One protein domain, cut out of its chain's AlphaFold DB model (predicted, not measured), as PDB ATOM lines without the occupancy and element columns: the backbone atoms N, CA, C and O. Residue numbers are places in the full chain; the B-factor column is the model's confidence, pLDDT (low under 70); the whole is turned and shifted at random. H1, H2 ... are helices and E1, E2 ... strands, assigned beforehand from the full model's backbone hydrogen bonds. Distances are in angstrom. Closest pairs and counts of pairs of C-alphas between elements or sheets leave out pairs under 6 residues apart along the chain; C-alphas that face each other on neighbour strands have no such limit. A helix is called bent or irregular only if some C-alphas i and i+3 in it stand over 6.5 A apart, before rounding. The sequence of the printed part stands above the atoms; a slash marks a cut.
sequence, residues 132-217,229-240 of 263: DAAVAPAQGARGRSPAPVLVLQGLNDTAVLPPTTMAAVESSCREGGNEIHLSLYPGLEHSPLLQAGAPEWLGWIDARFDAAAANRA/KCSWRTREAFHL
ATOM      1  N   ASP A 132     -36.123  11.890 -40.060       58.56
ATOM      2  CA  ASP A 132     -37.084  12.189 -41.133       58.56
ATOM      3  C   ASP A 132     -37.994  13.368 -40.771       58.56
ATOM      4  O   ASP A 132     -38.194  14.268 -41.584       58.56
ATOM      5  N   ALA A 133     -38.462  13.431 -39.518       59.41
ATOM      6  CA  ALA A 133     -39.232  14.568 -39.021       59.41
ATOM      7  C   ALA A 133     -38.432  15.882 -39.020       59.41
ATOM      8  O   ALA A 133     -39.033  16.942 -39.135       59.41
ATOM      9  N   ALA A 134     -37.103  15.839 -38.890       61.50
ATOM     10  CA  ALA A 134     -36.258  17.030 -38.869       61.50
ATOM     11  C   ALA A 134     -35.920  17.568 -40.266       61.50
ATOM     12  O   ALA A 134     -35.825  18.781 -40.427       61.50
ATOM     13  N   VAL A 135     -35.736  16.697 -41.267       63.72
ATOM     14  CA  VAL A 135     -35.235  17.116 -42.593       63.72
ATOM     15  C   VAL A 135     -36.301  17.129 -43.683       63.72
ATOM     16  O   VAL A 135     -36.273  18.009 -44.540       63.72
ATOM     17  N   ALA A 136     -37.265  16.204 -43.659       63.78
ATOM     18  CA  ALA A 136     -38.299  16.121 -44.692       63.78
ATOM     19  C   ALA A 136     -39.145  17.407 -44.840       63.78
ATOM     20  O   ALA A 136     -39.491  17.762 -45.970       63.78
ATOM     21  N   PRO A 137     -39.443  18.165 -43.764       63.66
ATOM     22  CA  PRO A 137     -40.183  19.422 -43.882       63.66
ATOM     23  C   PRO A 137     -39.474  20.508 -44.698       63.66
ATOM     24  O   PRO A 137     -40.144  21.350 -45.294       63.66
ATOM     25  N   ALA A 138     -38.137  20.490 -44.767       56.88
ATOM     26  CA  ALA A 138     -37.366  21.424 -45.594       56.88
ATOM     27  C   ALA A 138     -37.576  21.190 -47.101       56.88
ATOM     28  O   ALA A 138     -37.273  22.058 -47.909       56.88
ATOM     29  N   GLN A 139     -38.096  20.016 -47.463       63.56
ATOM     30  CA  GLN A 139     -38.359  19.566 -48.830       63.56
ATOM     31  C   GLN A 139     -39.871  19.491 -49.122       63.56
ATOM     32  O   GLN A 139     -40.301  18.767 -50.012       63.56
ATOM     33  N   GLY A 140     -40.699  20.193 -48.337       55.59
ATOM     34  CA  GLY A 140     -42.149  20.253 -48.551       55.59
ATOM     35  C   GLY A 140     -42.949  19.078 -47.977       55.59
ATOM     36  O   GLY A 140     -44.149  18.978 -48.226       55.59
ATOM     37  N   ALA A 141     -42.342  18.183 -47.186       64.38
ATOM     38  CA  ALA A 141     -43.114  17.133 -46.527       64.38
ATOM     39  C   ALA A 141     -44.085  17.729 -45.495       64.38
ATOM     40  O   ALA A 141     -43.717  18.573 -44.682       64.38
ATOM     41  N   ARG A 142     -45.315  17.203 -45.465       61.88
ATOM     42  CA  ARG A 142     -46.394  17.642 -44.555       61.88
ATOM     43  C   ARG A 142     -46.156  17.313 -43.074       61.88
ATOM     44  O   ARG A 142     -46.966  17.675 -42.224       61.88
ATOM     45  N   GLY A 143     -45.079  16.594 -42.759       63.53
ATOM     46  CA  GLY A 143     -44.654  16.349 -41.384       63.53
ATOM     47  C   GLY A 143     -44.228  17.646 -40.697       63.53
ATOM     48  O   GLY A 143     -43.742  18.577 -41.342       63.53
ATOM     49  N   ARG A 144     -44.402  17.714 -39.373       68.75
ATOM     50  CA  ARG A 144     -43.970  18.882 -38.604       68.75
ATOM     51  C   ARG A 144     -42.503  18.749 -38.207       68.75
ATOM     52  O   ARG A 144     -42.138  17.785 -37.532       68.75
ATOM     53  N   SER A 145     -41.697  19.742 -38.563       70.12
ATOM     54  CA  SER A 145     -40.328  19.869 -38.081       70.12
ATOM     55  C   SER A 145     -40.327  20.125 -36.574       70.12
ATOM     56  O   SER A 145     -41.049  21.007 -36.100       70.12
ATOM     57  N   PRO A 146     -39.511  19.403 -35.786       71.56
ATOM     58  CA  PRO A 146     -39.341  19.679 -34.364       71.56
ATOM     59  C   PRO A 146     -38.546  20.971 -34.100       71.56
ATOM     60  O   PRO A 146     -38.429  21.367 -32.940       71.56
ATOM     61  N   ALA A 147     -37.981  21.605 -35.133       72.31
ATOM     62  CA  ALA A 147     -37.151  22.803 -35.027       72.31
ATOM     63  C   ALA A 147     -37.339  23.755 -36.231       72.31
ATOM     64  O   ALA A 147     -37.769  23.309 -37.299       72.31
ATOM     65  N   PRO A 148     -36.984  25.044 -36.098       81.50
ATOM     66  CA  PRO A 148     -36.976  25.981 -37.220       81.50
ATOM     67  C   PRO A 148     -36.036  25.533 -38.345       81.50
ATOM     68  O   PRO A 148     -34.920  25.080 -38.080       81.50
ATOM     69  N   VAL A 149     -36.470  25.696 -39.593       84.81
ATOM     70  CA  VAL A 149     -35.702  25.352 -40.799       84.81
ATOM     71  C   VAL A 149     -35.301  26.631 -41.524       84.81
ATOM     72  O   VAL A 149     -36.126  27.518 -41.730       84.81
ATOM     73  N   LEU A 150     -34.039  26.714 -41.938       86.69
ATOM     74  CA  LEU A 150     -33.533  27.756 -42.827       86.69
ATOM     75  C   LEU A 150     -33.342  27.164 -44.230       86.69
ATOM     76  O   LEU A 150     -32.736  26.103 -44.371       86.69
ATOM     77  N   VAL A 151     -33.855  27.854 -45.245       90.44
ATOM     78  CA  VAL A 151     -33.741  27.508 -46.667       90.44
ATOM     79  C   VAL A 151     -33.055  28.660 -47.391       90.44
ATOM     80  O   VAL A 151     -33.483  29.808 -47.278       90.44
ATOM     81  N   LEU A 152     -31.992  28.355 -48.131       91.44
ATOM     82  CA  LEU A 152     -31.280  29.301 -48.987       91.44
ATOM     83  C   LEU A 152     -31.531  28.901 -50.439       91.44
ATOM     84  O   LEU A 152     -31.417  27.721 -50.764       91.44
ATOM     85  N   GLN A 153     -31.849  29.865 -51.301       94.25
ATOM     86  CA  GLN A 153     -32.100  29.618 -52.721       94.25
ATOM     87  C   GLN A 153     -31.480  30.721 -53.586       94.25
ATOM     88  O   GLN A 153     -31.753  31.905 -53.386       94.25
ATOM     89  N   GLY A 154     -30.682  30.328 -54.576       92.50
ATOM     90  CA  GLY A 154     -30.184  31.217 -55.622       92.50
ATOM     91  C   GLY A 154     -31.273  31.460 -56.661       92.50
ATOM     92  O   GLY A 154     -31.957  30.517 -57.052       92.50
ATOM     93  N   LEU A 155     -31.474  32.710 -57.091       91.56
ATOM     94  CA  LEU A 155     -32.524  33.052 -58.065       91.56
ATOM     95  C   LEU A 155     -32.150  32.722 -59.517       91.56
ATOM     96  O   LEU A 155     -33.042  32.651 -60.358       91.56
ATOM     97  N   ASN A 156     -30.868  32.478 -59.794       91.19
ATOM     98  CA  ASN A 156     -30.376  32.023 -61.095       91.19
ATOM     99  C   ASN A 156     -29.999  30.530 -61.073       91.19
ATOM    100  O   ASN A 156     -29.306  30.070 -61.973       91.19
ATOM    101  N   ASP A 157     -30.420  29.777 -60.051       88.06
ATOM    102  CA  ASP A 157     -30.155  28.340 -59.938       88.06
ATOM    103  C   ASP A 157     -30.843  27.569 -61.080       88.06
ATOM    104  O   ASP A 157     -32.061  27.652 -61.268       88.06
ATOM    105  N   THR A 158     -30.043  26.834 -61.852       85.81
ATOM    106  CA  THR A 158     -30.492  26.030 -62.996       85.81
ATOM    107  C   THR A 158     -30.611  24.541 -62.674       85.81
ATOM    108  O   THR A 158     -31.187  23.791 -63.465       85.81
ATOM    109  N   ALA A 159     -30.107  24.103 -61.518       82.06
ATOM    110  CA  ALA A 159     -30.163  22.720 -61.059       82.06
ATOM    111  C   ALA A 159     -31.367  22.465 -60.136       82.06
ATOM    112  O   ALA A 159     -32.045  21.446 -60.265       82.06
ATOM    113  N   VAL A 160     -31.651  23.396 -59.222       87.38
ATOM    114  CA  VAL A 160     -32.818  23.392 -58.334       87.38
ATOM    115  C   VAL A 160     -33.571  24.695 -58.542       87.38
ATOM    116  O   VAL A 160     -33.253  25.731 -57.959       87.38
ATOM    117  N   LEU A 161     -34.578  24.637 -59.413       89.06
ATOM    118  CA  LEU A 161     -35.260  25.832 -59.893       89.06
ATOM    119  C   LEU A 161     -35.949  26.593 -58.739       89.06
ATOM    120  O   LEU A 161     -36.688  25.981 -57.957       89.06
ATOM    121  N   PRO A 162     -35.804  27.934 -58.667       92.31
ATOM    122  CA  PRO A 162     -36.412  28.745 -57.613       92.31
ATOM    123  C   PRO A 162     -37.922  28.525 -57.416       92.31
ATOM    124  O   PRO A 162     -38.342  28.415 -56.261       92.31
ATOM    125  N   PRO A 163     -38.754  28.402 -58.478       92.12
ATOM    126  CA  PRO A 163     -40.186  28.154 -58.317       92.12
ATOM    127  C   PRO A 163     -40.495  26.887 -57.511       92.12
ATOM    128  O   PRO A 163     -41.405  26.903 -56.683       92.12
ATOM    129  N   THR A 164     -39.712  25.820 -57.694       84.94
ATOM    130  CA  THR A 164     -39.894  24.542 -56.992       84.94
ATOM    131  C   THR A 164     -39.617  24.692 -55.501       84.94
ATOM    132  O   THR A 164     -40.447  24.316 -54.673       84.94
ATOM    133  N   THR A 165     -38.491  25.309 -55.142       90.00
ATOM    134  CA  THR A 165     -38.133  25.548 -53.737       90.00
ATOM    135  C   THR A 165     -39.126  26.482 -53.056       90.00
ATOM    136  O   THR A 165     -39.544  26.229 -51.925       90.00
ATOM    137  N   MET A 166     -39.554  27.545 -53.741       90.75
ATOM    138  CA  MET A 166     -40.542  28.484 -53.208       90.75
ATOM    139  C   MET A 166     -41.894  27.804 -52.963       90.75
ATOM    140  O   MET A 166     -42.484  28.006 -51.903       90.75
ATOM    141  N   ALA A 167     -42.357  26.955 -53.887       88.62
ATOM    142  CA  ALA A 167     -43.575  26.169 -53.703       88.62
ATOM    143  C   ALA A 167     -43.457  25.191 -52.518       88.62
ATOM    144  O   ALA A 167     -44.382  25.081 -51.710       88.62
ATOM    145  N   ALA A 168     -42.306  24.528 -52.362       84.88
ATOM    146  CA  ALA A 168     -42.052  23.618 -51.245       84.88
ATOM    147  C   ALA A 168     -42.037  24.343 -49.885       84.88
ATOM    148  O   ALA A 168     -42.636  23.860 -48.921       84.88
ATOM    149  N   VAL A 169     -41.400  25.518 -49.808       87.19
ATOM    150  CA  VAL A 169     -41.400  26.376 -48.609       87.19
ATOM    151  C   VAL A 169     -42.814  26.823 -48.260       87.19
ATOM    152  O   VAL A 169     -43.213  26.749 -47.097       87.19
ATOM    153  N   GLU A 170     -43.580  27.254 -49.260       87.38
ATOM    154  CA  GLU A 170     -44.950  27.724 -49.079       87.38
ATOM    155  C   GLU A 170     -45.852  26.617 -48.525       87.38
ATOM    156  O   GLU A 170     -46.544  26.822 -47.525       87.38
ATOM    157  N   SER A 171     -45.787  25.420 -49.117       83.75
ATOM    158  CA  SER A 171     -46.548  24.258 -48.651       83.75
ATOM    159  C   SER A 171     -46.117  23.837 -47.240       83.75
ATOM    160  O   SER A 171     -46.956  23.660 -46.355       83.75
ATOM    161  N   SER A 172     -44.810  23.777 -46.961       82.69
ATOM    162  CA  SER A 172     -44.297  23.426 -45.627       82.69
ATOM    163  C   SER A 172     -44.727  24.426 -44.548       82.69
ATOM    164  O   SER A 172     -45.090  24.032 -43.434       82.69
ATOM    165  N   CYS A 173     -44.747  25.717 -44.882       85.00
ATOM    166  CA  CYS A 173     -45.196  26.765 -43.980       85.00
ATOM    167  C   CYS A 173     -46.717  26.715 -43.755       85.00
ATOM    168  O   CYS A 173     -47.171  26.566 -42.617       85.00
ATOM    169  N   ARG A 174     -47.517  26.828 -44.826       82.00
ATOM    170  CA  ARG A 174     -48.981  26.961 -44.729       82.00
ATOM    171  C   ARG A 174     -49.677  25.657 -44.374       82.00
ATOM    172  O   ARG A 174     -50.559  25.657 -43.520       82.00
ATOM    173  N   GLU A 175     -49.308  24.562 -45.028       73.25
ATOM    174  CA  GLU A 175     -49.964  23.264 -44.848       73.25
ATOM    175  C   GLU A 175     -49.321  22.464 -43.711       73.25
ATOM    176  O   GLU A 175     -50.026  21.822 -42.932       73.25
ATOM    177  N   GLY A 176     -47.990  22.512 -43.585       70.81
ATOM    178  CA  GLY A 176     -47.243  21.794 -42.542       70.81
ATOM    179  C   GLY A 176     -47.227  22.493 -41.173       70.81
ATOM    180  O   GLY A 176     -46.996  21.851 -40.141       70.81
ATOM    181  N   GLY A 177     -47.492  23.805 -41.132       78.44
ATOM    182  CA  GLY A 177     -47.411  24.620 -39.915       78.44
ATOM    183  C   GLY A 177     -45.991  24.717 -39.346       78.44
ATOM    184  O   GLY A 177     -45.825  24.861 -38.131       78.44
ATOM    185  N   ASN A 178     -44.983  24.567 -40.210       81.94
ATOM    186  CA  ASN A 178     -43.569  24.596 -39.854       81.94
ATOM    187  C   ASN A 178     -43.046  26.027 -39.699       81.94
ATOM    188  O   ASN A 178     -43.549  26.956 -40.316       81.94
ATOM    189  N   GLU A 179     -42.001  26.206 -38.889       86.19
ATOM    190  CA  GLU A 179     -41.236  27.455 -38.847       86.19
ATOM    191  C   GLU A 179     -40.153  27.410 -39.931       86.19
ATOM    192  O   GLU A 179     -39.165  26.691 -39.777       86.19
ATOM    193  N   ILE A 180     -40.365  28.130 -41.038       86.81
ATOM    194  CA  ILE A 180     -39.447  28.156 -42.186       86.81
ATOM    195  C   ILE A 180     -38.941  29.579 -42.445       86.81
ATOM    196  O   ILE A 180     -39.726  30.514 -42.600       86.81
ATOM    197  N   HIS A 181     -37.630  29.749 -42.564       89.69
ATOM    198  CA  HIS A 181     -36.996  31.001 -42.970       89.69
ATOM    199  C   HIS A 181     -36.374  30.823 -44.354       89.69
ATOM    200  O   HIS A 181     -35.478  30.005 -44.510       89.69
ATOM    201  N   LEU A 182     -36.846  31.571 -45.349       91.38
ATOM    202  CA  LEU A 182     -36.326  31.555 -46.714       91.38
ATOM    203  C   LEU A 182     -35.462  32.790 -46.982       91.38
ATOM    204  O   LEU A 182     -35.933  33.921 -46.833       91.38
ATOM    205  N   SER A 183     -34.232  32.554 -47.434       93.12
ATOM    206  CA  SER A 183     -33.303  33.564 -47.940       93.12
ATOM    207  C   SER A 183     -33.070  33.361 -49.440       93.12
ATOM    208  O   SER A 183     -32.567  32.324 -49.871       93.12
ATOM    209  N   LEU A 184     -33.444  34.361 -50.236       93.44
ATOM    210  CA  LEU A 184     -33.269  34.403 -51.687       93.44
ATOM    211  C   LEU A 184     -32.014  35.200 -52.042       93.44
ATOM    212  O   LEU A 184     -31.848  36.318 -51.558       93.44
ATOM    213  N   TYR A 185     -31.170  34.656 -52.913       91.00
ATOM    214  CA  TYR A 185     -29.916  35.273 -53.340       91.00
ATOM    215  C   TYR A 185     -29.950  35.595 -54.845       91.00
ATOM    216  O   TYR A 185     -29.821  34.682 -55.669       91.00
ATOM    217  N   PRO A 186     -30.143  36.871 -55.237       89.62
ATOM    218  CA  PRO A 186     -30.126  37.288 -56.637       89.62
ATOM    219  C   PRO A 186     -28.781  37.002 -57.310       89.62
ATOM    220  O   PRO A 186     -27.731  37.150 -56.690       89.62
ATOM    221  N   GLY A 187     -28.813  36.587 -58.579       83.12
ATOM    222  CA  GLY A 187     -27.614  36.344 -59.387       83.12
ATOM    223  C   GLY A 187     -26.826  35.079 -59.033       83.12
ATOM    224  O   GLY A 187     -25.928  34.707 -59.784       83.12
ATOM    225  N   LEU A 188     -27.161  34.386 -57.938       85.62
ATOM    226  CA  LEU A 188     -26.486  33.146 -57.569       85.62
ATOM    227  C   LEU A 188     -27.116  31.923 -58.238       85.62
ATOM    228  O   LEU A 188     -28.336  31.743 -58.223       85.62
ATOM    229  N   GLU A 189     -26.237  31.087 -58.782       87.38
ATOM    230  CA  GLU A 189     -26.511  29.737 -59.283       87.38
ATOM    231  C   GLU A 189     -26.413  28.716 -58.122       87.38
ATOM    232  O   GLU A 189     -26.003  29.065 -57.009       87.38
ATOM    233  N   HIS A 190     -26.761  27.455 -58.377       89.75
ATOM    234  CA  HIS A 190     -26.694  26.323 -57.457       89.75
ATOM    235  C   HIS A 190     -25.398  26.246 -56.646       89.75
ATOM    236  O   HIS A 190     -25.417  26.201 -55.415       89.75
ATOM    237  N   SER A 191     -24.253  26.222 -57.334       83.69
ATOM    238  CA  SER A 191     -22.970  25.947 -56.672       83.69
ATOM    239  C   SER A 191     -22.452  27.142 -55.859       83.69
ATOM    240  O   SER A 191     -22.146  26.943 -54.681       83.69
ATOM    241  N   PRO A 192     -22.393  28.377 -56.405       78.25
ATOM    242  CA  PRO A 192     -21.880  29.541 -55.674       78.25
ATOM    243  C   PRO A 192     -22.703  29.924 -54.436       78.25
ATOM    244  O   PRO A 192     -22.164  30.515 -53.497       78.25
ATOM    245  N   LEU A 193     -23.998  29.580 -54.407       85.12
ATOM    246  CA  LEU A 193     -24.876  29.805 -53.255       85.12
ATOM    247  C   LEU A 193     -24.329  29.177 -51.970       85.12
ATOM    248  O   LEU A 193     -24.457  29.771 -50.899       85.12
ATOM    249  N   LEU A 194     -23.701  28.001 -52.065       80.81
ATOM    250  CA  LEU A 194     -23.210  27.274 -50.898       80.81
ATOM    251  C   LEU A 194     -22.152  28.075 -50.129       80.81
ATOM    252  O   LEU A 194     -22.213  28.162 -48.899       80.81
ATOM    253  N   GLN A 195     -21.187  28.658 -50.849       77.50
ATOM    254  CA  GLN A 195     -20.119  29.455 -50.246       77.50
ATOM    255  C   GLN A 195     -20.614  30.853 -49.883       77.50
ATOM    256  O   GLN A 195     -20.355  31.328 -48.781       77.50
ATOM    257  N   ALA A 196     -21.369  31.496 -50.773       79.12
ATOM    258  CA  ALA A 196     -21.873  32.846 -50.555       79.12
ATOM    259  C   ALA A 196     -22.866  32.936 -49.380       79.12
ATOM    260  O   ALA A 196     -22.910  33.929 -48.655       79.12
ATOM    261  N   GLY A 197     -23.642  31.875 -49.156       80.12
ATOM    262  CA  GLY A 197     -24.555  31.747 -48.025       80.12
ATOM    263  C   GLY A 197     -23.888  31.338 -46.709       80.12
ATOM    264  O   GLY A 197     -24.557  31.356 -45.675       80.12
ATOM    265  N   ALA A 198     -22.599  30.971 -46.713       79.06
ATOM    266  CA  ALA A 198     -21.902  30.420 -45.545       79.06
ATOM    267  C   ALA A 198     -21.998  31.265 -44.276       79.06
ATOM    268  O   ALA A 198     -22.352  30.699 -43.240       79.06
ATOM    269  N   PRO A 199     -21.789  32.593 -44.321       78.62
ATOM    270  CA  PRO A 199     -21.947  33.417 -43.129       78.62
ATOM    271  C   PRO A 199     -23.349  33.317 -42.508       78.62
ATOM    272  O   PRO A 199     -23.482  33.330 -41.285       78.62
ATOM    273  N   GLU A 200     -24.399  33.177 -43.327       83.50
ATOM    274  CA  GLU A 200     -25.769  33.042 -42.830       83.50
ATOM    275  C   GLU A 200     -26.026  31.653 -42.245       83.50
ATOM    276  O   GLU A 200     -26.475  31.558 -41.103       83.50
ATOM    277  N   TRP A 201     -25.781  30.579 -43.002       77.31
ATOM    278  CA  TRP A 201     -26.172  29.250 -42.532       77.31
ATOM    279  C   TRP A 201     -25.304  28.772 -41.359       77.31
ATOM    280  O   TRP A 201     -25.825  28.093 -40.475       77.31
ATOM    281  N   LEU A 202     -24.032  29.188 -41.277       71.50
ATOM    282  CA  LEU A 202     -23.180  28.941 -40.107       71.50
ATOM    283  C   LEU A 202     -23.685  29.709 -38.880       71.50
ATOM    284  O   LEU A 202     -23.966  29.094 -37.853       71.50
ATOM    285  N   GLY A 203     -23.908  31.023 -39.002       68.06
ATOM    286  CA  GLY A 203     -24.424  31.832 -37.891       68.06
ATOM    287  C   GLY A 203     -25.819  31.393 -37.426       68.06
ATOM    288  O   GLY A 203     -26.141  31.444 -36.238       68.06
ATOM    289  N   TRP A 204     -26.649  30.901 -38.347       75.94
ATOM    290  CA  TRP A 204     -27.942  30.304 -38.027       75.94
ATOM    291  C   TRP A 204     -27.809  29.048 -37.161       75.94
ATOM    292  O   TRP A 204     -28.546  28.900 -36.183       75.94
ATOM    293  N   ILE A 205     -26.882  28.152 -37.513       72.31
ATOM    294  CA  ILE A 205     -26.599  26.926 -36.759       72.31
ATOM    295  C   ILE A 205     -26.077  27.267 -35.358       72.31
ATOM    296  O   ILE A 205     -26.618  26.743 -34.377       72.31
ATOM    297  N   ASP A 206     -25.104  28.175 -35.252       68.50
ATOM    298  CA  ASP A 206     -24.523  28.609 -33.973       68.50
ATOM    299  C   ASP A 206     -25.614  29.124 -33.024       68.50
ATOM    300  O   ASP A 206     -25.767  28.634 -31.903       68.50
ATOM    301  N   ALA A 207     -26.504  29.991 -33.520       67.81
ATOM    302  CA  ALA A 207     -27.610  30.535 -32.735       67.81
ATOM    303  C   ALA A 207     -28.618  29.474 -32.238       67.81
ATOM    304  O   ALA A 207     -29.394  29.735 -31.309       67.81
ATOM    305  N   ARG A 208     -28.679  28.283 -32.853       77.31
ATOM    306  CA  ARG A 208     -29.502  27.159 -32.364       77.31
ATOM    307  C   ARG A 208     -28.774  26.338 -31.313       77.31
ATOM    308  O   ARG A 208     -29.423  25.907 -30.357       77.31
ATOM    309  N   PHE A 209     -27.464  26.157 -31.446       73.44
ATOM    310  CA  PHE A 209     -26.663  25.505 -30.412       73.44
ATOM    311  C   PHE A 209     -26.589  26.351 -29.138       73.44
ATOM    312  O   PHE A 209     -26.816  25.807 -28.054       73.44
ATOM    313  N   ASP A 210     -26.428  27.667 -29.263       72.56
ATOM    314  CA  ASP A 210     -26.435  28.594 -28.127       72.56
ATOM    315  C   ASP A 210     -27.798  28.620 -27.426       72.56
ATOM    316  O   ASP A 210     -27.888  28.488 -26.204       72.56
ATOM    317  N   ALA A 211     -28.891  28.689 -28.195       64.19
ATOM    318  CA  ALA A 211     -30.243  28.618 -27.640       64.19
ATOM    319  C   ALA A 211     -30.521  27.264 -26.961       64.19
ATOM    320  O   ALA A 211     -31.165  27.209 -25.912       64.19
ATOM    321  N   ALA A 212     -30.033  26.156 -27.525       60.09
ATOM    322  CA  ALA A 212     -30.159  24.838 -26.910       60.09
ATOM    323  C   ALA A 212     -29.353  24.731 -25.604       60.09
ATOM    324  O   ALA A 212     -29.833  24.118 -24.647       60.09
ATOM    325  N   ALA A 213     -28.165  25.337 -25.538       51.31
ATOM    326  CA  ALA A 213     -27.344  25.403 -24.331       51.31
ATOM    327  C   ALA A 213     -28.012  26.252 -23.236       51.31
ATOM    328  O   ALA A 213     -28.141  25.793 -22.099       51.31
ATOM    329  N   ALA A 214     -28.537  27.428 -23.592       54.25
ATOM    330  CA  ALA A 214     -29.268  28.304 -22.678       54.25
ATOM    331  C   ALA A 214     -30.547  27.643 -22.126       54.25
ATOM    332  O   ALA A 214     -30.820  27.698 -20.925       54.25
ATOM    333  N   ASN A 215     -31.300  26.930 -22.974       53.50
ATOM    334  CA  ASN A 215     -32.499  26.194 -22.557       53.50
ATOM    335  C   ASN A 215     -32.187  24.995 -21.643       53.50
ATOM    336  O   ASN A 215     -32.987  24.664 -20.770       53.50
ATOM    337  N   ARG A 216     -31.024  24.348 -21.806       54.31
ATOM    338  CA  ARG A 216     -30.561  23.275 -20.906       54.31
ATOM    339  C   ARG A 216     -30.098  23.798 -19.548       54.31
ATOM    340  O   ARG A 216     -30.279  23.099 -18.558       54.31
ATOM    341  N   ALA A 217     -29.547  25.011 -19.494       49.72
ATOM    342  CA  ALA A 217     -29.124  25.655 -18.251       49.72
ATOM    343  C   ALA A 217     -30.297  26.161 -17.381       49.72
ATOM    344  O   ALA A 217     -30.087  26.493 -16.218       49.72
ATOM    345  N   LYS A 229     -43.384  30.575 -37.146       78.94
ATOM    346  CA  LYS A 229     -43.260  31.907 -37.755       78.94
ATOM    347  C   LYS A 229     -42.414  31.813 -39.015       78.94
ATOM    348  O   LYS A 229     -41.193  31.763 -38.931       78.94
ATOM    349  N   CYS A 230     -43.041  31.833 -40.178       87.81
ATOM    350  CA  CYS A 230     -42.280  31.819 -41.417       87.81
ATOM    351  C   CYS A 230     -41.790  33.226 -41.809       87.81
ATOM    352  O   CYS A 230     -42.454  34.222 -41.506       87.81
ATOM    353  N   SER A 231     -40.639  33.331 -42.481       88.88
ATOM    354  CA  SER A 231     -40.101  34.613 -42.972       88.88
ATOM    355  C   SER A 231     -39.413  34.484 -44.330       88.88
ATOM    356  O   SER A 231     -38.713  33.502 -44.547       88.88
ATOM    357  N   TRP A 232     -39.509  35.516 -45.169       90.62
ATOM    358  CA  TRP A 232     -38.933  35.574 -46.514       90.62
ATOM    359  C   TRP A 232     -38.054  36.813 -46.613       90.62
ATOM    360  O   TRP A 232     -38.472  37.899 -46.205       90.62
ATOM    361  N   ARG A 233     -36.831  36.648 -47.107       91.00
ATOM    362  CA  ARG A 233     -35.837  37.720 -47.209       91.00
ATOM    363  C   ARG A 233     -35.085  37.580 -48.520       91.00
ATOM    364  O   ARG A 233     -34.769  36.465 -48.922       91.00
ATOM    365  N   THR A 234     -34.734  38.702 -49.129       89.12
ATOM    366  CA  THR A 234     -33.739  38.736 -50.203       89.12
ATOM    367  C   THR A 234     -32.423  39.213 -49.606       89.12
ATOM    368  O   THR A 234     -32.409  40.188 -48.852       89.12
ATOM    369  N   ARG A 235     -31.335  38.507 -49.898       81.69
ATOM    370  CA  ARG A 235     -29.986  38.830 -49.445       81.69
ATOM    371  C   ARG A 235     -29.074  39.052 -50.628       81.69
ATOM    372  O   ARG A 235     -29.089  38.298 -51.594       81.69
ATOM    373  N   GLU A 236     -28.223  40.051 -50.494       75.56
ATOM    374  CA  GLU A 236     -27.106  40.251 -51.399       75.56
ATOM    375  C   GLU A 236     -25.918  39.456 -50.862       75.56
ATOM    376  O   GLU A 236     -25.468  39.668 -49.737       75.56
ATOM    377  N   ALA A 237     -25.445  38.486 -51.644       61.16
ATOM    378  CA  ALA A 237     -24.215  37.761 -51.330       61.16
ATOM    379  C   ALA A 237     -22.964  38.619 -51.540       61.16
ATOM    380  O   ALA A 237     -21.957  38.434 -50.863       61.16
ATOM    381  N   PHE A 238     -23.056  39.554 -52.482       57.25
ATOM    382  CA  PHE A 238     -22.015  40.483 -52.883       57.25
ATOM    383  C   PHE A 238     -22.688  41.792 -53.296       57.25
ATOM    384  O   PHE A 238     -23.836  41.772 -53.747       57.25
ATOM    385  N   HIS A 239     -21.974  42.914 -53.200       54.81
ATOM    386  CA  HIS A 239     -22.408  44.145 -53.855       54.81
ATOM    387  C   HIS A 239     -22.433  43.901 -55.364       54.81
ATOM    388  O   HIS A 239     -21.378  43.764 -55.980       54.81
ATOM    389  N   LEU A 240     -23.630  43.827 -55.949       52.00
ATOM    390  CA  LEU A 240     -23.829  43.518 -57.371       52.00
ATOM    391  C   LEU A 240     -23.122  44.517 -58.304       52.00
ATOM    392  O   LEU A 240     -22.813  44.175 -59.435       52.00
TER     393      LEU A 240
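What this domain is: This is residues 132 to 217 and 229 to 240 of the 263 residues of the protein "Prolyl aminopeptidase (Secreted protein)" of Ophiocordyceps sinensis (strain Co18 / CGMCC 3.14243) (UniProt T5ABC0). A small sheet of three parallel strands has helix H2 running along its strands over one face, with H1 packed on H2 and on E1; away from these two helices, H3 and H4 skirt the sheet mainly near its edge strand E1. H4 is the long helix, and its residues 209 to 217 stick out free as an arm. The printed part has 98 residues with four named helices and three named strands, in the order H1 E1 H2 E2 H3 H4 E3; the sheet runs E1 E2 E3, and the class is mixed, helices and strands. The whole is compact, with a radius of gyration of the C-alphas of 14.0 A, and spans 43 by 29 by 20 A.

Where its parts are: H1, residues 132 to 139, begins with C-alpha 132 at (-37.084, 12.189, -41.133); it is irregular, but only just, with C-alphas 134 and 137 6.8 A apart. E1 is residues 149 to 154, 16.9 A long. H2 is residues 162 to 174, 18.1 A, and E2 is residues 180 to 185, 16.3 A. H3 is residues 190 to 196. H4, residues 198 to 217, measures 28.6 A and ends with C-alpha 217 at (-29.124, 25.655, -18.251). E3, residues 231 to 234, ends with C-alpha 234 at (-33.739, 38.736, -50.203).

How they stand to each other: E1 and E2 are parallel at 19 degrees, with N 151 and O 181 2.8 A apart, within hydrogen-bond range. E2, the inner strand, and E3 are parallel at 7 degrees, with N 184 and O 233 at 2.8 A, also within range. H2 lies over E1 and E2 at a height over the sheet of 9.6 A, along the strands, at 16 degrees to E2 on the local plane; the C-alphas of Cys 173 and Ile 180, the closest of H2 and E2, are 6.2 A apart. E1, H2 and E2 form a strand-helix-strand unit, two parallel neighbour strands with a helix between, and its crossover is right-handed. H1 touches H2 at a steep tilt of 49 degrees, opposite ways, the closest C-alphas being those of Gln 139 and Ala 168 at 6.0 A. H3 only grazes the sheet; its closest C-alphas with E1 are those of Leu 193 and Gly 154, 6.0 A. H4 only grazes it with residues 200 to 205; the closest C-alphas of H4 and E1, those of Trp 201 and Leu 150, are 7.5 A apart. H3 and H4 meet only through their link, and both are apart from H1 and H2. Every O i to N i+4 pair is within hydrogen-bond range in H2 and H4, against 1 of 4 in H1 and 1 of 3 in H3, where 3 of 5 and 2 of 4 O i to N i+3 pairs are within range.

The domain as a whole: The two C-alphas farthest apart, those of Thr 158 and Ala 217, are 44.8 A apart. Residues 218 to 228 are not printed, and C-alphas 217 and 229 are 24.9 A apart across this cut. Of the links that are printed whole, none is long. The mean pLDDT of the printed part is 77.4; it is under 70 at residues 132 to 144, 203, 206 to 207, 211 to 217 and 237 to 240.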